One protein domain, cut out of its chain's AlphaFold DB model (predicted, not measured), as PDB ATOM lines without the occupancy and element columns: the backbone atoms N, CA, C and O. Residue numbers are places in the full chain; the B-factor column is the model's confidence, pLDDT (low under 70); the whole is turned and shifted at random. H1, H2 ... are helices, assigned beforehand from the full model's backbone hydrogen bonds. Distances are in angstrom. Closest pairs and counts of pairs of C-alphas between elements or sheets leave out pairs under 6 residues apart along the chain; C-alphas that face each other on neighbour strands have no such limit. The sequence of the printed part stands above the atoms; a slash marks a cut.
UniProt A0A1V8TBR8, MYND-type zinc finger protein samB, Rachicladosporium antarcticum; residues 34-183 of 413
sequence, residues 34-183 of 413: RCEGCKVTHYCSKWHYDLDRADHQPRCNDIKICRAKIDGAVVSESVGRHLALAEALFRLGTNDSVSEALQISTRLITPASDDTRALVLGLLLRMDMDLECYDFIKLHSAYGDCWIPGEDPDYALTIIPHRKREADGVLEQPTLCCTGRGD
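What this domain is: This is residues 34 to 183 of the 413 residues of the protein "MYND-type zinc finger protein samB" of Rachicladosporium antarcticum (UniProt A0A1V8TBR8). Helices H1 to H5 zigzag, each folding back on the one before, H2, H3 and H4 making an up-and-down bundle; H6 folds back on H5, and residues 164 to 169 stick out. The class is all helix: 150 residues are printed, with six named helices. It is only just loose, close to compact, radius of gyration of the C-alphas 18.1 A, spans 52 by 36 by 30 A.

Where its parts are: H1, residues 46 to 71, 29.1 A long, begins at (16.156, -15.412, 53.091) and kinks by 83 degrees near residue 55. H2 is residues 75 to 92, H3 95 to 107, H4 114 to 126, H5 130 to 143, and H6 154 to 162, ending at (-25.314, -5.275, 45.965).

How they stand to each other: Each helix touches the next, opposite ways; the closest C-alphas of H1 and H2, Cys 66 and Leu 85, are 5.3 A apart. H3, H4 and H5 have every O i to N i+4 pair within hydrogen-bond range.

The domain as a whole: The printed part has no cut; pLDDT is under 70 in 43 residues, among them residues 144 to 183.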
ATOM      1  N   ARG A  34       9.150 -10.585  50.610       95.12
ATOM      2  CA  ARG A  34       8.361 -10.825  49.404       95.12
ATOM      3  C   ARG A  34       9.299 -11.130  48.244       95.12
ATOM      4  O   ARG A  34      10.335 -10.489  48.090       95.12
ATOM      5  N   CYS A  35       8.943 -12.098  47.406       96.31
ATOM      6  CA  CYS A  35       9.693 -12.338  46.180       96.31
ATOM      7  C   CYS A  35       9.606 -11.099  45.274       96.31
ATOM      8  O   CYS A  35       8.538 -10.794  44.747       96.31
ATOM      9  N   GLU A  36      10.733 -10.421  45.036       95.38
ATOM     10  CA  GLU A  36      10.816  -9.236  44.159       95.38
ATOM     11  C   GLU A  36      10.341  -9.512  42.728       95.38
ATOM     12  O   GLU A  36       9.928  -8.617  41.992       95.38
ATOM     13  N   GLY A  37      10.401 -10.780  42.327       95.19
ATOM     14  CA  GLY A  37      10.023 -11.211  41.003       95.19
ATOM     15  C   GLY A  37       8.517 -11.239  40.765       95.19
ATOM     16  O   GLY A  37       7.997 -10.488  39.946       95.19
ATOM     17  N   CYS A  38       7.832 -12.160  41.438       94.94
ATOM     18  CA  CYS A  38       6.399 -12.373  41.260       94.94
ATOM     19  C   CYS A  38       5.554 -11.537  42.221       94.94
ATOM     20  O   CYS A  38       4.362 -11.391  41.993       94.94
ATOM     21  N   LYS A  39       6.129 -10.981  43.290       93.88
ATOM     22  CA  LYS A  39       5.405 -10.211  44.306       93.88
ATOM     23  C   LYS A  39       4.178 -10.941  44.876       93.88
ATOM     24  O   LYS A  39       3.249 -10.290  45.302       93.88
ATOM     25  N   VAL A  40       4.104 -12.264  44.880       93.12
ATOM     26  CA  VAL A  40       2.933 -12.986  45.442       93.12
ATOM     27  C   VAL A  40       3.331 -14.096  46.405       93.12
ATOM     28  O   VAL A  40       2.482 -14.710  47.042       93.12
ATOM     29  N   THR A  41       4.634 -14.354  46.517       93.50
ATOM     30  CA  THR A  41       5.194 -15.337  47.441       93.50
ATOM     31  C   THR A  41       5.979 -14.637  48.529       93.50
ATOM     32  O   THR A  41       6.669 -13.640  48.289       93.50
ATOM     33  N   HIS A  42       5.872 -15.213  49.713       94.44
ATOM     34  CA  HIS A  42       6.211 -14.628  50.988       94.44
ATOM     35  C   HIS A  42       7.083 -15.610  51.776       94.44
ATOM     36  O   HIS A  42       6.813 -16.809  51.798       94.44
ATOM     37  N   TYR A  43       8.145 -15.120  52.414       94.69
ATOM     38  CA  TYR A  43       9.096 -15.935  53.167       94.69
ATOM     39  C   TYR A  43       9.460 -15.257  54.479       94.69
ATOM     40  O   TYR A  43       9.770 -14.072  54.492       94.69
ATOM     41  N   CYS A  44       9.498 -15.992  55.588       95.19
ATOM     42  CA  CYS A  44       9.915 -15.404  56.866       95.19
ATOM     43  C   CYS A  44      11.431 -15.140  56.948       95.19
ATOM     44  O   CYS A  44      11.885 -14.394  57.810       95.19
ATOM     45  N   SER A  45      12.234 -15.738  56.059       94.56
ATOM     46  CA  SER A  45      13.683 -15.544  56.012       94.56
ATOM     47  C   SER A  45      14.241 -15.752  54.603       94.56
ATOM     48  O   SER A  45      13.639 -16.430  53.767       94.56
ATOM     49  N   LYS A  46      15.428 -15.190  54.347       95.88
ATOM     50  CA  LYS A  46      16.156 -15.412  53.091       95.88
ATOM     51  C   LYS A  46      16.515 -16.890  52.909       95.88
ATOM     52  O   LYS A  46      16.493 -17.388  51.795       95.88
ATOM     53  N   TRP A  47      16.790 -17.588  54.007       96.56
ATOM     54  CA  TRP A  47      17.116 -19.009  53.984       96.56
ATOM     55  C   TRP A  47      15.946 -19.862  53.460       96.56
ATOM     56  O   TRP A  47      16.156 -20.687  52.579       96.56
ATOM     57  N   HIS A  48      14.706 -19.599  53.896       96.69
ATOM     58  CA  HIS A  48      13.517 -20.260  53.331       96.69
ATOM     59  C   HIS A  48      13.287 -19.918  51.857       96.69
ATOM     60  O   HIS A  48      12.887 -20.787  51.091       96.69
ATOM     61  N   TYR A  49      13.557 -18.673  51.453       96.12
ATOM     62  CA  TYR A  49      13.520 -18.299  50.039       96.12
ATOM     63  C   TYR A  49      14.537 -19.094  49.213       96.12
ATOM     64  O   TYR A  49      14.188 -19.611  48.158       96.12
ATOM     65  N   ASP A  50      15.782 -19.207  49.683       96.88
ATOM     66  CA  ASP A  50      16.844 -19.914  48.963       96.88
ATOM     67  C   ASP A  50      16.549 -21.422  48.845       96.88
ATOM     68  O   ASP A  50      16.859 -22.014  47.812       96.88
ATOM     69  N   LEU A  51      15.901 -22.023  49.854       97.25
ATOM     70  CA  LEU A  51      15.452 -23.421  49.828       97.25
ATOM     71  C   LEU A  51      14.292 -23.666  48.858       97.25
ATOM     72  O   LEU A  51      14.344 -24.616  48.086       97.25
ATOM     73  N   ASP A  52      13.271 -22.805  48.864       96.81
ATOM     74  CA  ASP A  52      12.111 -22.919  47.963       96.81
ATOM     75  C   ASP A  52      12.435 -22.463  46.529       96.81
ATOM     76  O   ASP A  52      11.655 -22.654  45.599       96.81
ATOM     77  N   ARG A  53      13.600 -21.836  46.314       96.50
ATOM     78  CA  ARG A  53      13.935 -21.163  45.055       96.50
ATOM     79  C   ARG A  53      13.820 -22.075  43.841       96.50
ATOM     80  O   ARG A  53      13.325 -21.612  42.816       96.50
ATOM     81  N   ALA A  54      14.294 -23.318  43.925       97.31
ATOM     82  CA  ALA A  54      14.279 -24.245  42.794       97.31
ATOM     83  C   ALA A  54      12.844 -24.543  42.319       97.31
ATOM     84  O   ALA A  54      12.576 -24.477  41.118       97.31
ATOM     85  N   ASP A  55      11.922 -24.754  43.260       95.12
ATOM     86  CA  ASP A  55      10.516 -25.069  42.989       95.12
ATOM     87  C   ASP A  55       9.696 -23.814  42.646       95.12
ATOM     88  O   ASP A  55       8.812 -23.831  41.783       95.12
ATOM     89  N   HIS A  56      10.026 -22.683  43.273       95.56
ATOM     90  CA  HIS A  56       9.372 -21.397  43.056       95.56
ATOM     91  C   HIS A  56       9.729 -20.748  41.708       95.56
ATOM     92  O   HIS A  56       8.877 -20.124  41.066       95.56
ATOM     93  N   GLN A  57      10.987 -20.857  41.269       96.81
ATOM     94  CA  GLN A  57      11.519 -20.159  40.093       96.81
ATOM     95  C   GLN A  57      10.703 -20.350  38.800       96.81
ATOM     96  O   GLN A  57      10.448 -19.329  38.152       96.81
ATOM     97  N   PRO A  58      10.284 -21.568  38.387       96.31
ATOM     98  CA  PRO A  58       9.495 -21.734  37.163       96.31
ATOM     99  C   PRO A  58       8.172 -20.959  37.233       96.31
ATOM    100  O   PRO A  58       7.897 -20.139  36.359       96.31
ATOM    101  N   ARG A  59       7.424 -21.089  38.336       95.00
ATOM    102  CA  ARG A  59       6.145 -20.383  38.542       95.00
ATOM    103  C   ARG A  59       6.331 -18.867  38.603       95.00
ATOM    104  O   ARG A  59       5.539 -18.101  38.057       95.00
ATOM    105  N   CYS A  60       7.407 -18.415  39.246       96.44
ATOM    106  CA  CYS A  60       7.776 -17.005  39.309       96.44
ATOM    107  C   CYS A  60       8.031 -16.418  37.916       96.44
ATOM    108  O   CYS A  60       7.597 -15.303  37.622       96.44
ATOM    109  N   ASN A  61       8.726 -17.166  37.055       95.88
ATOM    110  CA  ASN A  61       8.990 -16.755  35.682       95.88
ATOM    111  C   ASN A  61       7.701 -16.693  34.853       95.88
ATOM    112  O   ASN A  61       7.513 -15.706  34.144       95.88
ATOM    113  N   ASP A  62       6.799 -17.666  34.993       93.75
ATOM    114  CA  ASP A  62       5.508 -17.661  34.296       93.75
ATOM    115  C   ASP A  62       4.690 -16.410  34.642       93.75
ATOM    116  O   ASP A  62       4.261 -15.677  33.750       93.75
ATOM    117  N   ILE A  63       4.572 -16.081  35.935       94.50
ATOM    118  CA  ILE A  63       3.864 -14.877  36.402       94.50
ATOM    119  C   ILE A  63       4.509 -13.601  35.840       94.50
ATOM    120  O   ILE A  63       3.805 -12.705  35.370       94.50
ATOM    121  N   LYS A  64       5.846 -13.509  35.848       95.12
ATOM    122  CA  LYS A  64       6.569 -12.361  35.268       95.12
ATOM    123  C   LYS A  64       6.288 -12.201  33.779       95.12
ATOM    124  O   LYS A  64       6.038 -11.085  33.329       95.12
ATOM    125  N   ILE A  65       6.345 -13.298  33.026       93.06
ATOM    126  CA  ILE A  65       6.098 -13.300  31.582       93.06
ATOM    127  C   ILE A  65       4.657 -12.871  31.305       93.06
ATOM    128  O   ILE A  65       4.433 -12.021  30.444       93.06
ATOM    129  N   CYS A  66       3.686 -13.414  32.042       91.69
ATOM    130  CA  CYS A  66       2.281 -13.050  31.899       91.69
ATOM    131  C   CYS A  66       2.038 -11.564  32.200       91.69
ATOM    132  O   CYS A  66       1.409 -10.884  31.391       91.69
ATOM    133  N   ARG A  67       2.608 -11.017  33.283       93.25
ATOM    134  CA  ARG A  67       2.493  -9.581  33.604       93.25
ATOM    135  C   ARG A  67       3.138  -8.683  32.552       93.25
ATOM    136  O   ARG A  67       2.488  -7.765  32.069       93.25
ATOM    137  N   ALA A  68       4.354  -9.002  32.109       91.69
ATOM    138  CA  ALA A  68       5.022  -8.238  31.053       91.69
ATOM    139  C   ALA A  68       4.219  -8.234  29.738       91.69
ATOM    140  O   ALA A  68       4.181  -7.230  29.027       91.69
ATOM    141  N   LYS A  69       3.545  -9.348  29.417       89.62
ATOM    142  CA  LYS A  69       2.642  -9.434  28.261       89.62
ATOM    143  C   LYS A  69       1.384  -8.583  28.429       89.62
ATOM    144  O   LYS A  69       0.861  -8.133  27.414       89.62
ATOM    145  N   ILE A  70       0.881  -8.398  29.647       89.31
ATOM    146  CA  ILE A  70      -0.288  -7.552  29.927       89.31
ATOM    147  C   ILE A  70       0.095  -6.072  29.838       89.31
ATOM    148  O   ILE A  70      -0.580  -5.331  29.129       89.31
ATOM    149  N   ASP A  71       1.221  -5.672  30.438       88.81
ATOM    150  CA  ASP A  71       1.698  -4.279  30.439       88.81
ATOM    151  C   ASP A  71       1.982  -3.735  29.024       88.81
ATOM    152  O   ASP A  71       1.910  -2.531  28.784       88.81
ATOM    153  N   GLY A  72       2.300  -4.619  28.070       84.00
ATOM    154  CA  GLY A  72       2.553  -4.270  26.669       84.00
ATOM    155  C   GLY A  72       1.377  -4.473  25.703       84.00
ATOM    156  O   GLY A  72       1.567  -4.292  24.499       84.00
ATOM    157  N   ALA A  73       0.198  -4.914  26.159       76.25
ATOM    158  CA  ALA A  73      -0.920  -5.278  25.279       76.25
ATOM    159  C   ALA A  73      -1.847  -4.100  24.931       76.25
ATOM    160  O   ALA A  73      -2.154  -3.259  25.772       76.25
ATOM    161  N   VAL A  74      -2.398  -4.115  23.712       71.94
ATOM    162  CA  VAL A  74      -3.609  -3.350  23.359       71.94
ATOM    163  C   VAL A  74      -4.833  -4.070  23.947       71.94
ATOM    164  O   VAL A  74      -4.872  -5.300  23.981       71.94
ATOM    165  N   VAL A  75      -5.838  -3.312  24.400       70.44
ATOM    166  CA  VAL A  75      -7.001  -3.776  25.193       70.44
ATOM    167  C   VAL A  75      -7.731  -4.999  24.605       70.44
ATOM    168  O   VAL A  75      -8.240  -5.817  25.365       70.44
ATOM    169  N   SER A  76      -7.754  -5.194  23.284       66.69
ATOM    170  CA  SER A  76      -8.496  -6.288  22.632       66.69
ATOM    171  C   SER A  76      -7.829  -7.673  22.700       66.69
ATOM    172  O   SER A  76      -8.532  -8.674  22.629       66.69
ATOM    173  N   GLU A  77      -6.507  -7.771  22.884       72.62
ATOM    174  CA  GLU A  77      -5.801  -9.059  23.081       72.62
ATOM    175  C   GLU A  77      -5.645  -9.429  24.569       72.62
ATOM    176  O   GLU A  77      -4.887 -10.329  24.940       72.62
ATOM    177  N   SER A  78      -6.331  -8.694  25.443       81.12
ATOM    178  CA  SER A  78      -6.096  -8.736  26.881       81.12
ATOM    179  C   SER A  78      -6.687  -9.977  27.554       81.12
ATOM    180  O   SER A  78      -6.032 -10.524  28.438       81.12
ATOM    181  N   VAL A  79      -7.858 -10.467  27.131       86.12
ATOM    182  CA  VAL A  79      -8.622 -11.490  27.879       86.12
ATOM    183  C   VAL A  79      -7.829 -12.785  28.061       86.12
ATOM    184  O   VAL A  79      -7.589 -13.199  29.192       86.12
ATOM    185  N   GLY A  80      -7.322 -13.378  26.975       88.44
ATOM    186  CA  GLY A  80      -6.544 -14.622  27.061       88.44
ATOM    187  C   GLY A  80      -5.245 -14.476  27.866       88.44
ATOM    188  O   GLY A  80      -4.821 -15.408  28.544       88.44
ATOM    189  N   ARG A  81      -4.622 -13.288  27.853       90.12
ATOM    190  CA  ARG A  81      -3.406 -13.009  28.638       90.12
ATOM    191  C   ARG A  81      -3.711 -12.881  30.130       90.12
ATOM    192  O   ARG A  81      -2.940 -13.375  30.947       90.12
ATOM    193  N   HIS A  82      -4.825 -12.240  30.474       91.38
ATOM    194  CA  HIS A  82      -5.283 -12.128  31.855       91.38
ATOM    195  C   HIS A  82      -5.720 -13.488  32.405       91.38
ATOM    196  O   HIS A  82      -5.357 -13.810  33.532       91.38
ATOM    197  N   LEU A  83      -6.399 -14.318  31.605       91.62
ATOM    198  CA  LEU A  83      -6.764 -15.677  32.014       91.62
ATOM    199  C   LEU A  83      -5.513 -16.532  32.272       91.62
ATOM    200  O   LEU A  83      -5.393 -17.146  33.328       91.62
ATOM    201  N   ALA A  84      -4.519 -16.475  31.379       92.06
ATOM    202  CA  ALA A  84      -3.240 -17.157  31.584       92.06
ATOM    203  C   ALA A  84      -2.492 -16.667  32.842       92.06
ATOM    204  O   ALA A  84      -1.849 -17.462  33.531       92.06
ATOM    205  N   LEU A  85      -2.566 -15.368  33.167       94.44
ATOM    206  CA  LEU A  85      -2.032 -14.845  34.426       94.44
ATOM    207  C   LEU A  85      -2.807 -15.401  35.630       94.44
ATOM    208  O   LEU A  85      -2.177 -15.852  36.586       94.44
ATOM    209  N   ALA A  86      -4.140 -15.391  35.584       94.44
ATOM    210  CA  ALA A  86      -4.989 -15.894  36.659       94.44
ATOM    211  C   ALA A  86      -4.750 -17.388  36.928       94.44
ATOM    212  O   ALA A  86      -4.610 -17.782  38.082       94.44
ATOM    213  N   GLU A  87      -4.589 -18.212  35.889       93.69
ATOM    214  CA  GLU A  87      -4.212 -19.621  36.043       93.69
ATOM    215  C   GLU A  87      -2.823 -19.799  36.669       93.69
ATOM    216  O   GLU A  87      -2.645 -20.634  37.559       93.69
ATOM    217  N   ALA A  88      -1.827 -19.023  36.228       93.19
ATOM    218  CA  ALA A  88      -0.476 -19.090  36.788       93.19
ATOM    219  C   ALA A  88      -0.467 -18.709  38.278       93.19
ATOM    220  O   ALA A  88       0.182 -19.369  39.095       93.19
ATOM    221  N   LEU A  89      -1.234 -17.680  38.644       93.31
ATOM    222  CA  LEU A  89      -1.450 -17.259  40.026       93.31
ATOM    223  C   LEU A  89      -2.218 -18.322  40.831       93.31
ATOM    224  O   LEU A  89      -1.824 -18.648  41.952       93.31
ATOM    225  N   PHE A  90      -3.253 -18.936  40.259       92.38
ATOM    226  CA  PHE A  90      -4.001 -20.023  40.892       92.38
ATOM    227  C   PHE A  90      -3.117 -21.242  41.183       92.38
ATOM    228  O   PHE A  90      -3.185 -21.812  42.272       92.38
ATOM    229  N   ARG A  91      -2.237 -21.636  40.253       90.38
ATOM    230  CA  ARG A  91      -1.310 -22.770  40.442       90.38
ATOM    231  C   ARG A  91      -0.269 -22.527  41.534       90.38
ATOM    232  O   ARG A  91       0.263 -23.489  42.084       90.38
ATOM    233  N   LEU A  92       0.036 -21.269  41.848       90.12
ATOM    234  CA  LEU A  92       0.955 -20.940  42.934       90.12
ATOM    235  C   LEU A  92       0.348 -21.243  44.312       90.12
ATOM    236  O   LEU A  92       1.072 -21.696  45.193       90.12
ATOM    237  N   GLY A  93      -0.966 -21.042  44.465       86.31
ATOM    238  CA  GLY A  93      -1.715 -21.415  45.666       86.31
ATOM    239  C   GLY A  93      -1.426 -20.575  46.915       86.31
ATOM    240  O   GLY A  93      -1.780 -21.010  48.006       86.31
ATOM    241  N   THR A  94      -0.796 -19.399  46.792       88.00
ATOM    242  CA  THR A  94      -0.673 -18.463  47.921       88.00
ATOM    243  C   THR A  94      -1.972 -17.676  48.077       88.00
ATOM    244  O   THR A  94      -2.676 -17.451  47.097       88.00
ATOM    245  N   ASN A  95      -2.300 -17.213  49.289       86.94
ATOM    246  CA  ASN A  95      -3.515 -16.413  49.500       86.94
ATOM    247  C   ASN A  95      -3.519 -15.148  48.615       86.94
ATOM    248  O   ASN A  95      -4.490 -14.878  47.915       86.94
ATOM    249  N   ASP A  96      -2.378 -14.458  48.536       88.50
ATOM    250  CA  ASP A  96      -2.169 -13.320  47.638       88.50
ATOM    251  C   ASP A  96      -2.398 -13.665  46.164       88.50
ATOM    252  O   ASP A  96      -3.042 -12.902  45.443       88.50
ATOM    253  N   SER A  97      -1.876 -14.805  45.698       91.00
ATOM    254  CA  SER A  97      -2.030 -15.190  44.298       91.00
ATOM    255  C   SER A  97      -3.459 -15.610  43.984       91.00
ATOM    256  O   SER A  97      -3.960 -15.266  42.921       91.00
ATOM    257  N   VAL A  98      -4.139 -16.298  44.902       92.31
ATOM    258  CA  VAL A  98      -5.555 -16.659  44.769       92.31
ATOM    259  C   VAL A  98      -6.429 -15.400  44.779       92.31
ATOM    260  O   VAL A  98      -7.291 -15.262  43.917       92.31
ATOM    261  N   SER A  99      -6.176 -14.433  45.665       92.31
ATOM    262  CA  SER A  99      -6.919 -13.167  45.699       92.31
ATOM    263  C   SER A  99      -6.696 -12.329  44.433       92.31
ATOM    264  O   SER A  99      -7.656 -11.835  43.839       92.31
ATOM    265  N   GLU A 100      -5.450 -12.206  43.960       94.12
ATOM    266  CA  GLU A 100      -5.142 -11.514  42.701       94.12
ATOM    267  C   GLU A 100      -5.767 -12.233  41.496       94.12
ATOM    268  O   GLU A 100      -6.373 -11.586  40.642       94.12
ATOM    269  N   ALA A 101      -5.680 -13.566  41.443       94.00
ATOM    270  CA  ALA A 101      -6.326 -14.363  40.406       94.00
ATOM    271  C   ALA A 101      -7.842 -14.168  40.418       94.00
ATOM    272  O   ALA A 101      -8.418 -13.989  39.352       94.00
ATOM    273  N   LEU A 102      -8.484 -14.140  41.589       93.88
ATOM    274  CA  LEU A 102      -9.920 -13.888  41.711       93.88
ATOM    275  C   LEU A 102     -10.282 -12.509  41.165       93.88
ATOM    276  O   LEU A 102     -11.164 -12.407  40.325       93.88
ATOM    277  N   GLN A 103      -9.552 -11.459  41.546       92.31
ATOM    278  CA  GLN A 103      -9.792 -10.111  41.019       92.31
ATOM    279  C   GLN A 103      -9.655 -10.037  39.495       92.31
ATOM    280  O   GLN A 103     -10.434  -9.339  38.842       92.31
ATOM    281  N   ILE A 104      -8.666 -10.731  38.926       92.19
ATOM    282  CA  ILE A 104      -8.478 -10.801  37.477       92.19
ATOM    283  C   ILE A 104      -9.639 -11.573  36.849       92.19
ATOM    284  O   ILE A 104     -10.326 -11.018  35.997       92.19
ATOM    285  N   SER A 105      -9.887 -12.807  37.289       91.44
ATOM    286  CA  SER A 105     -10.917 -13.689  36.735       91.44
ATOM    287  C   SER A 105     -12.298 -13.054  36.802       91.44
ATOM    288  O   SER A 105     -12.998 -13.081  35.799       91.44
ATOM    289  N   THR A 106     -12.656 -12.397  37.912       89.06
ATOM    290  CA  THR A 106     -13.937 -11.692  38.073       89.06
ATOM    291  C   THR A 106     -14.141 -10.607  37.018       89.06
ATOM    292  O   THR A 106     -15.236 -10.479  36.486       89.06
ATOM    293  N   ARG A 107     -13.087  -9.875  36.629       88.00
ATOM    294  CA  ARG A 107     -13.158  -8.875  35.543       88.00
ATOM    295  C   ARG A 107     -13.259  -9.493  34.151       88.00
ATOM    296  O   ARG A 107     -13.623  -8.800  33.207       88.00
ATOM    297  N   LEU A 108     -12.877 -10.759  34.007       87.56
ATOM    298  CA  LEU A 108     -12.952 -11.500  32.749       87.56
ATOM    299  C   LEU A 108     -14.230 -12.328  32.625       87.56
ATOM    300  O   LEU A 108     -14.401 -12.989  31.600       87.56
ATOM    301  N   ILE A 109     -15.094 -12.347  33.648       85.69
ATOM    302  CA  ILE A 109     -16.327 -13.129  33.606       85.69
ATOM    303  C   ILE A 109     -17.180 -12.583  32.478       85.69
ATOM    304  O   ILE A 109     -17.745 -11.496  32.550       85.69
ATOM    305  N   THR A 110     -17.268 -13.381  31.426       79.81
ATOM    306  CA  THR A 110     -18.218 -13.177  30.349       79.81
ATOM    307  C   THR A 110     -19.208 -14.337  30.369       79.81
ATOM    308  O   THR A 110     -18.837 -15.460  30.732       79.81
ATOM    309  N   PRO A 111     -20.456 -14.112  29.934       68.62
ATOM    310  CA  PRO A 111     -21.450 -15.174  29.807       68.62
ATOM    311  C   PRO A 111     -20.978 -16.336  28.931       68.62
ATOM    312  O   PRO A 111     -21.480 -17.439  29.076       68.62
ATOM    313  N   ALA A 112     -20.000 -16.124  28.045       64.31
ATOM    314  CA  ALA A 112     -19.540 -17.117  27.078       64.31
ATOM    315  C   ALA A 112     -18.293 -17.918  27.505       64.31
ATOM    316  O   ALA A 112     -17.904 -18.822  26.772       64.31
ATOM    317  N   SER A 113     -17.636 -17.607  28.632       79.62
ATOM    318  CA  SER A 113     -16.382 -18.285  29.009       79.62
ATOM    319  C   SER A 113     -16.576 -19.291  30.147       79.62
ATOM    320  O   SER A 113     -16.434 -18.920  31.314       79.62
ATOM    321  N   ASP A 114     -16.851 -20.555  29.821       80.19
ATOM    322  CA  ASP A 114     -16.970 -21.641  30.812       80.19
ATOM    323  C   ASP A 114     -15.682 -21.792  31.653       80.19
ATOM    324  O   ASP A 114     -15.746 -21.922  32.877       80.19
ATOM    325  N   ASP A 115     -14.508 -21.644  31.024       83.44
ATOM    326  CA  ASP A 115     -13.194 -21.765  31.679       83.44
ATOM    327  C   ASP A 115     -13.009 -20.771  32.839       83.44
ATOM    328  O   ASP A 115     -12.567 -21.134  33.933       83.44
ATOM    329  N   THR A 116     -13.392 -19.506  32.634       86.38
ATOM    330  CA  THR A 116     -13.290 -18.470  33.671       86.38
ATOM    331  C   THR A 116     -14.220 -18.778  34.843       86.38
ATOM    332  O   THR A 116     -13.869 -18.498  35.986       86.38
ATOM    333  N   ARG A 117     -15.390 -19.383  34.592       87.00
ATOM    334  CA  ARG A 117     -16.365 -19.704  35.647       87.00
ATOM    335  C   ARG A 117     -15.853 -20.815  36.550       87.00
ATOM    336  O   ARG A 117     -15.845 -20.646  37.769       87.00
ATOM    337  N   ALA A 118     -15.349 -21.900  35.963       87.31
ATOM    338  CA  ALA A 118     -14.730 -22.985  36.720       87.31
ATOM    339  C   ALA A 118     -13.548 -22.476  37.566       87.31
ATOM    340  O   ALA A 118     -13.398 -22.850  38.732       87.31
ATOM    341  N   LEU A 119     -12.744 -21.565  37.005       89.69
ATOM    342  CA  LEU A 119     -11.635 -20.941  37.719       89.69
ATOM    343  C   LEU A 119     -12.113 -20.071  38.896       89.69
ATOM    344  O   LEU A 119     -11.559 -20.187  39.986       89.69
ATOM    345  N   VAL A 120     -13.143 -19.238  38.716       91.94
ATOM    346  CA  VAL A 120     -13.709 -18.380  39.780       91.94
ATOM    347  C   VAL A 120     -14.246 -19.211  40.943       91.94
ATOM    348  O   VAL A 120     -13.931 -18.903  42.090       91.94
ATOM    349  N   LEU A 121     -14.965 -20.300  40.663       90.56
ATOM    350  CA  LEU A 121     -15.448 -21.228  41.692       90.56
ATOM    351  C   LEU A 121     -14.294 -21.807  42.516       90.56
ATOM    352  O   LEU A 121     -14.294 -21.738  43.744       90.56
ATOM    353  N   GLY A 122     -13.260 -22.315  41.838       88.12
ATOM    354  CA  GLY A 122     -12.070 -22.839  42.507       88.12
ATOM    355  C   GLY A 122     -11.319 -21.783  43.326       88.12
ATOM    356  O   GLY A 122     -10.721 -22.109  44.353       88.12
ATOM    357  N   LEU A 123     -11.344 -20.521  42.891       90.62
ATOM    358  CA  LEU A 123     -10.722 -19.397  43.591       90.62
ATOM    359  C   LEU A 123     -11.507 -18.987  44.844       90.62
ATOM    360  O   LEU A 123     -10.888 -18.810  45.889       90.62
ATOM    361  N   LEU A 124     -12.839 -18.891  44.767       90.25
ATOM    362  CA  LEU A 124     -13.703 -18.559  45.909       90.25
ATOM    363  C   LEU A 124     -13.593 -19.613  47.017       90.25
ATOM    364  O   LEU A 124     -13.347 -19.268  48.171       90.25
ATOM    365  N   LEU A 125     -13.642 -20.899  46.651       88.56
ATOM    366  CA  LEU A 125     -13.468 -22.007  47.597       88.56
ATOM    367  C   LEU A 125     -12.117 -21.964  48.321       88.56
ATOM    368  O   LEU A 125     -12.038 -22.257  49.507       88.56
ATOM    369  N   ARG A 126     -11.034 -21.591  47.627       87.12
ATOM    370  CA  ARG A 126      -9.697 -21.485  48.239       87.12
ATOM    371  C   ARG A 126      -9.524 -20.276  49.152       87.12
ATOM    372  O   ARG A 126      -8.574 -20.253  49.930       87.12
ATOM    373  N   MET A 127     -10.380 -19.272  49.014       88.12
ATOM    374  CA  MET A 127     -10.397 -18.092  49.876       88.12
ATOM    375  C   MET A 127     -11.328 -18.268  51.079       88.12
ATOM    376  O   MET A 127     -11.538 -17.293  51.797       88.12
ATOM    377  N   ASP A 128     -11.889 -19.468  51.283       87.38
ATOM    378  CA  ASP A 128     -12.944 -19.742  52.267       87.38
ATOM    379  C   ASP A 128     -14.148 -18.788  52.106       87.38
ATOM    380  O   ASP A 128     -14.803 -18.393  53.068       87.38
ATOM    381  N   MET A 129     -14.436 -18.399  50.858       88.81
ATOM    382  CA  MET A 129     -15.579 -17.567  50.470       88.81
ATOM    383  C   MET A 129     -16.732 -18.465  50.011       88.81
ATOM    384  O   MET A 129     -17.182 -18.397  48.865       88.81
ATOM    385  N   ASP A 130     -17.145 -19.393  50.878       86.38
ATOM    386  CA  ASP A 130     -18.129 -20.429  50.541       86.38
ATOM    387  C   ASP A 130     -19.496 -19.835  50.183       86.38
ATOM    388  O   ASP A 130     -20.150 -20.308  49.254       86.38
ATOM    389  N   LEU A 131     -19.903 -18.767  50.878       85.31
ATOM    390  CA  LEU A 131     -21.164 -18.076  50.617       85.31
ATOM    391  C   LEU A 131     -21.137 -17.370  49.258       85.31
ATOM    392  O   LEU A 131     -22.047 -17.547  48.457       85.31
ATOM    393  N   GLU A 132     -20.073 -16.628  48.955       89.25
ATOM    394  CA  GLU A 132     -19.920 -15.979  47.654       89.25
ATOM    395  C   GLU A 132     -19.776 -17.004  46.523       89.25
ATOM    396  O   GLU A 132     -20.232 -16.752  45.409       89.25
ATOM    397  N   CYS A 133     -19.173 -18.167  46.795       90.44
ATOM    398  CA  CYS A 133     -19.133 -19.288  45.861       90.44
ATOM    399  C   CYS A 133     -20.541 -19.814  45.558       90.44
ATOM    400  O   CYS A 133     -20.898 -19.957  44.389       90.44
ATOM    401  N   TYR A 134     -21.360 -20.035  46.590       86.06
ATOM    402  CA  TYR A 134     -22.757 -20.446  46.445       86.06
ATOM    403  C   TYR A 134     -23.579 -19.413  45.659       86.06
ATOM    404  O   TYR A 134     -24.217 -19.756  44.662       86.06
ATOM    405  N   ASP A 135     -23.492 -18.134  46.036       85.81
ATOM    406  CA  ASP A 135     -24.176 -17.039  45.344       85.81
ATOM    407  C   ASP A 135     -23.738 -16.929  43.881       85.81
ATOM    408  O   ASP A 135     -24.562 -16.666  43.002       85.81
ATOM    409  N   PHE A 136     -22.454 -17.171  43.597       87.81
ATOM    410  CA  PHE A 136     -21.928 -17.195  42.240       87.81
ATOM    411  C   PHE A 136     -22.495 -18.356  41.414       87.81
ATOM    412  O   PHE A 136     -22.932 -18.118  40.287       87.81
ATOM    413  N   ILE A 137     -22.542 -19.584  41.956       86.75
ATOM    414  CA  ILE A 137     -23.167 -20.738  41.281       86.75
ATOM    415  C   ILE A 137     -24.625 -20.428  40.987       86.75
ATOM    416  O   ILE A 137     -25.064 -20.547  39.851       86.75
ATOM    417  N   LYS A 138     -25.361 -19.962  41.993       82.94
ATOM    418  CA  LYS A 138     -26.789 -19.683  41.882       82.94
ATOM    419  C   LYS A 138     -27.095 -18.585  40.877       82.94
ATOM    420  O   LYS A 138     -28.001 -18.727  40.056       82.94
ATOM    421  N   LEU A 139     -26.335 -17.489  40.920       83.69
ATOM    422  CA  LEU A 139     -26.419 -16.435  39.917       83.69
ATOM    423  C   LEU A 139     -26.154 -17.031  38.535       83.69
ATOM    424  O   LEU A 139     -26.905 -16.790  37.596       83.69
ATOM    425  N   HIS A 140     -25.121 -17.849  38.401       80.44
ATOM    426  CA  HIS A 140     -24.791 -18.422  37.116       80.44
ATOM    427  C   HIS A 140     -25.886 -19.365  36.585       80.44
ATOM    428  O   HIS A 140     -26.326 -19.182  35.452       80.44
ATOM    429  N   SER A 141     -26.402 -20.270  37.414       79.94
ATOM    430  CA  SER A 141     -27.509 -21.173  37.079       79.94
ATOM    431  C   SER A 141     -28.796 -20.418  36.730       79.94
ATOM    432  O   SER A 141     -29.549 -20.834  35.854       79.94
ATOM    433  N   ALA A 142     -29.060 -19.278  37.377       78.31
ATOM    434  CA  ALA A 142     -30.241 -18.466  37.091       78.31
ATOM    435  C   ALA A 142     -30.129 -17.672  35.776       78.31
ATOM    436  O   ALA A 142     -31.141 -17.435  35.115       78.31
ATOM    437  N   TYR A 143     -28.917 -17.238  35.408       74.38
ATOM    438  CA  TYR A 143     -28.687 -16.303  34.300       74.38
ATOM    439  C   TYR A 143     -28.005 -16.913  33.066       74.38
ATOM    440  O   TYR A 143     -27.917 -16.234  32.042       74.38
ATOM    441  N   GLY A 144     -27.561 -18.174  33.129       67.12
ATOM    442  CA  GLY A 144     -26.799 -18.850  32.073       67.12
ATOM    443  C   GLY A 144     -27.448 -18.794  30.685       67.12
ATOM    444  O   GLY A 144     -26.741 -18.610  29.697       67.12
ATOM    445  N   ASP A 145     -28.784 -18.829  30.619       60.38
ATOM    446  CA  ASP A 145     -29.529 -18.849  29.349       60.38
ATOM    447  C   ASP A 145     -30.330 -17.583  29.038       60.38
ATOM    448  O   ASP A 145     -30.801 -17.410  27.913       60.38
ATOM    449  N   CYS A 146     -30.497 -16.678  30.002       58.88
ATOM    450  CA  CYS A 146     -31.263 -15.447  29.796       58.88
ATOM    451  C   CYS A 146     -30.385 -14.213  29.582       58.88
ATOM    452  O   CYS A 146     -30.909 -13.101  29.587       58.88
ATOM    453  N   TRP A 147     -29.078 -14.382  29.344       61.75
ATOM    454  CA  TRP A 147     -28.225 -13.251  28.992       61.75
ATOM    455  C   TRP A 147     -28.635 -12.684  27.630       61.75
ATOM    456  O   TRP A 147     -28.327 -13.241  26.573       61.75
ATOM    457  N   ILE A 148     -29.377 -11.578  27.663       61.91
ATOM    458  CA  ILE A 148     -29.842 -10.881  26.470       61.91
ATOM    459  C   ILE A 148     -28.626 -10.179  25.849       61.91
ATOM    460  O   ILE A 148     -28.026  -9.318  26.498       61.91
ATOM    461  N   PRO A 149     -28.247 -10.495  24.594       52.38
ATOM    462  CA  PRO A 149     -27.156  -9.803  23.924       52.38
ATOM    463  C   PRO A 149     -27.419  -8.292  23.882       52.38
ATOM    464  O   PRO A 149     -28.355  -7.844  23.221       52.38
ATOM    465  N   GLY A 150     -26.586  -7.512  24.577       61.84
ATOM    466  CA  GLY A 150     -26.678  -6.049  24.631       61.84
ATOM    467  C   GLY A 150     -26.957  -5.461  26.015       61.84
ATOM    468  O   GLY A 150     -26.864  -4.243  26.157       61.84
ATOM    469  N   GLU A 151     -27.254  -6.282  27.025       63.00
ATOM    470  CA  GLU A 151     -27.221  -5.833  28.421       63.00
ATOM    471  C   GLU A 151     -25.778  -5.794  28.945       63.00
ATOM    472  O   GLU A 151     -24.926  -6.586  28.540       63.00
ATOM    473  N   ASP A 152     -25.485  -4.810  29.798       58.81
ATOM    474  CA  ASP A 152     -24.138  -4.546  30.300       58.81
ATOM    475  C   ASP A 152     -23.628  -5.748  31.124       58.81
ATOM    476  O   ASP A 152     -24.255  -6.098  32.128       58.81
ATOM    477  N   PRO A 153     -22.518  -6.411  30.740       55.66
ATOM    478  CA  PRO A 153     -21.938  -7.505  31.521       55.66
ATOM    479  C   PRO A 153     -21.560  -7.087  32.952       55.66
ATOM    480  O   PRO A 153     -21.571  -7.933  33.850       55.66
ATOM    481  N   ASP A 154     -21.337  -5.791  33.205       57.84
ATOM    482  CA  ASP A 154     -21.111  -5.270  34.556       57.84
ATOM    483  C   ASP A 154     -22.360  -5.402  35.454       57.84
ATOM    484  O   ASP A 154     -22.255  -5.353  36.683       57.84
ATOM    485  N   TYR A 155     -23.552  -5.644  34.893       59.44
ATOM    486  CA  TYR A 155     -24.787  -5.838  35.659       59.44
ATOM    487  C   TYR A 155     -24.739  -7.091  36.549       59.44
ATOM    488  O   TYR A 155     -25.124  -7.044  37.714       59.44
ATOM    489  N   ALA A 156     -24.192  -8.208  36.059       54.06
ATOM    490  CA  ALA A 156     -24.080  -9.432  36.860       54.06
ATOM    491  C   ALA A 156     -23.081  -9.265  38.021       54.06
ATOM    492  O   ALA A 156     -23.332  -9.717  39.137       54.06
ATOM    493  N   LEU A 157     -21.975  -8.554  37.779       56.19
ATOM    494  CA  LEU A 157     -20.932  -8.303  38.777       56.19
ATOM    495  C   LEU A 157     -21.300  -7.207  39.775       56.19
ATOM    496  O   LEU A 157     -20.840  -7.252  40.910       56.19
ATOM    497  N   THR A 158     -22.138  -6.243  39.396       58.69
ATOM    498  CA  THR A 158     -22.710  -5.276  40.344       58.69
ATOM    499  C   THR A 158     -23.784  -5.917  41.221       58.69
ATOM    500  O   THR A 158     -23.955  -5.507  42.366       58.69
ATOM    501  N   ILE A 159     -24.463  -6.970  40.759       55.66
ATOM    502  CA  ILE A 159     -25.441  -7.695  41.579       55.66
ATOM    503  C   ILE A 159     -24.775  -8.500  42.704       55.66
ATOM    504  O   ILE A 159     -25.348  -8.533  43.792       55.66
ATOM    505  N   ILE A 160     -23.587  -9.088  42.501       55.66
ATOM    506  CA  ILE A 160     -22.936  -9.936  43.526       55.66
ATOM    507  C   ILE A 160     -22.705  -9.167  44.849       55.66
ATOM    508  O   ILE A 160     -23.137  -9.652  45.889       55.66
ATOM    509  N   PRO A 161     -22.133  -7.944  44.867       52.16
ATOM    510  CA  PRO A 161     -21.958  -7.184  46.106       52.16
ATOM    511  C   PRO A 161     -23.222  -6.441  46.566       52.16
ATOM    512  O   PRO A 161     -23.331  -6.094  47.743       52.16
ATOM    513  N   HIS A 162     -24.155  -6.125  45.656       45.03
ATOM    514  CA  HIS A 162     -25.314  -5.275  45.965       45.03
ATOM    515  C   HIS A 162     -26.599  -6.037  46.282       45.03
ATOM    516  O   HIS A 162     -27.499  -5.459  46.894       45.03
ATOM    517  N   ARG A 163     -26.678  -7.342  46.001       45.53
ATOM    518  CA  ARG A 163     -27.648  -8.218  46.663       45.53
ATOM    519  C   ARG A 163     -27.133  -8.587  48.052       45.53
ATOM    520  O   ARG A 163     -26.895  -9.743  48.366       45.53
ATOM    521  N   LYS A 164     -27.143  -7.608  48.960       46.47
ATOM    522  CA  LYS A 164     -27.615  -7.917  50.314       46.47
ATOM    523  C   LYS A 164     -29.080  -8.322  50.167       46.47
ATOM    524  O   LYS A 164     -29.969  -7.485  50.289       46.47
ATOM    525  N   ARG A 165     -29.343  -9.576  49.796       48.31
ATOM    526  CA  ARG A 165     -30.681 -10.149  49.914       48.31
ATOM    527  C   ARG A 165     -30.946 -10.270  51.409       48.31
ATOM    528  O   ARG A 165     -30.557 -11.228  52.065       48.31
ATOM    529  N   GLU A 166     -31.532  -9.220  51.966       42.97
ATOM    530  CA  GLU A 166     -32.200  -9.300  53.251       42.97
ATOM    531  C   GLU A 166     -33.279 -10.391  53.122       42.97
ATOM    532  O   GLU A 166     -34.258 -10.210  52.409       42.97
ATOM    533  N   ALA A 167     -33.063 -11.519  53.803       45.31
ATOM    534  CA  ALA A 167     -34.040 -12.579  54.086       45.31
ATOM    535  C   ALA A 167     -34.339 -13.663  53.030       45.31
ATOM    536  O   ALA A 167     -35.262 -14.449  53.249       45.31
ATOM    537  N   ASP A 168     -33.536 -13.806  51.980       53.66
ATOM    538  CA  ASP A 168     -33.571 -15.036  51.181       53.66
ATOM    539  C   ASP A 168     -32.765 -16.115  51.920       53.66
ATOM    540  O   ASP A 168     -31.642 -15.876  52.369       53.66
ATOM    541  N   GLY A 169     -33.386 -17.267  52.181       58.94
ATOM    542  CA  GLY A 169     -32.809 -18.294  53.046       58.94
ATOM    543  C   GLY A 169     -31.468 -18.801  52.511       58.94
ATOM    544  O   GLY A 169     -31.348 -19.108  51.332       58.94
ATOM    545  N   VAL A 170     -30.479 -18.971  53.398       57.12
ATOM    546  CA  VAL A 170     -29.163 -19.588  53.098       57.12
ATOM    547  C   VAL A 170     -29.296 -21.000  52.488       57.12
ATOM    548  O   VAL A 170     -28.345 -21.523  51.927       57.12
ATOM    549  N   LEU A 171     -30.483 -21.604  52.588       63.12
ATOM    550  CA  LEU A 171     -30.837 -22.937  52.101       63.12
ATOM    551  C   LEU A 171     -32.134 -22.858  51.281       63.12
ATOM    552  O   LEU A 171     -33.146 -23.472  51.626       63.12
ATOM    553  N   GLU A 172     -32.166 -21.997  50.266       67.88
ATOM    554  CA  GLU A 172     -33.253 -22.062  49.286       67.88
ATOM    555  C   GLU A 172     -33.217 -23.416  48.579       67.88
ATOM    556  O   GLU A 172     -32.149 -23.989  48.406       67.88
ATOM    557  N   GLN A 173     -34.382 -23.930  48.167       63.84
ATOM    558  CA  GLN A 173     -34.387 -25.122  47.328       63.84
ATOM    559  C   GLN A 173     -33.527 -24.829  46.096       63.84
ATOM    560  O   GLN A 173     -33.813 -23.837  45.415       63.84
ATOM    561  N   PRO A 174     -32.520 -25.667  45.807       61.19
ATOM    562  CA  PRO A 174     -31.716 -25.537  44.610       61.19
ATOM    563  C   PRO A 174     -32.678 -25.482  43.462       61.19
ATOM    564  O   PRO A 174     -33.461 -26.408  43.203       61.19
ATOM    565  N   THR A 175     -32.678 -24.333  42.811       59.53
ATOM    566  CA  THR A 175     -33.422 -24.180  41.591       59.53
ATOM    567  C   THR A 175     -32.728 -25.085  40.597       59.53
ATOM    568  O   THR A 175     -31.745 -24.695  39.974       59.53
ATOM    569  N   LEU A 176     -33.270 -26.296  40.443       53.12
ATOM    570  CA  LEU A 176     -33.139 -27.144  39.266       53.12
ATOM    571  C   LEU A 176     -33.758 -26.390  38.080       53.12
ATOM    572  O   LEU A 176     -34.718 -26.847  37.460       53.12
ATOM    573  N   CYS A 177     -33.255 -25.189  37.791       50.38
ATOM    574  CA  CYS A 177     -33.446 -24.513  36.529       50.38
ATOM    575  C   CYS A 177     -32.688 -25.357  35.509       50.38
ATOM    576  O   CYS A 177     -31.584 -25.044  35.090       50.38
ATOM    577  N   CYS A 178     -33.303 -26.484  35.160       47.81
ATOM    578  CA  CYS A 178     -32.974 -27.326  34.038       47.81
ATOM    579  C   CYS A 178     -33.355 -26.537  32.788       47.81
ATOM    580  O   CYS A 178     -34.350 -26.832  32.123       47.81
ATOM    581  N   THR A 179     -32.615 -25.484  32.479       50.81
ATOM    582  CA  THR A 179     -32.739 -24.758  31.221       50.81
ATOM    583  C   THR A 179     -32.097 -25.586  30.105       50.81
ATOM    584  O   THR A 179     -31.171 -25.175  29.431       50.81
ATOM    585  N   GLY A 180     -32.590 -26.810  29.897       56.09
ATOM    586  CA  GLY A 180     -32.389 -27.623  28.693       56.09
ATOM    587  C   GLY A 180     -30.963 -28.061  28.320       56.09
ATOM    588  O   GLY A 180     -30.841 -28.909  27.439       56.09
ATOM    589  N   ARG A 181     -29.899 -27.548  28.946       57.38
ATOM    590  CA  ARG A 181     -28.517 -27.984  28.711       57.38
ATOM    591  C   ARG A 181     -28.115 -29.020  29.750       57.38
ATOM    592  O   ARG A 181     -28.038 -28.737  30.938       57.38
ATOM    593  N   GLY A 182     -27.862 -30.242  29.291       59.41
ATOM    594  CA  GLY A 182     -27.447 -31.373  30.128       59.41
ATOM    595  C   GLY A 182     -26.005 -31.302  30.647       59.41
ATOM    596  O   GLY A 182     -25.480 -32.342  31.040       59.41
ATOM    597  N   ASP A 183     -25.370 -30.126  30.629       60.94
ATOM    598  CA  ASP A 183     -23.935 -29.961  30.897       60.94
ATOM    599  C   ASP A 183     -23.629 -29.428  32.315       60.94
ATOM    600  O   ASP A 183     -22.489 -29.524  32.771       60.94
TER     601      ASP A 183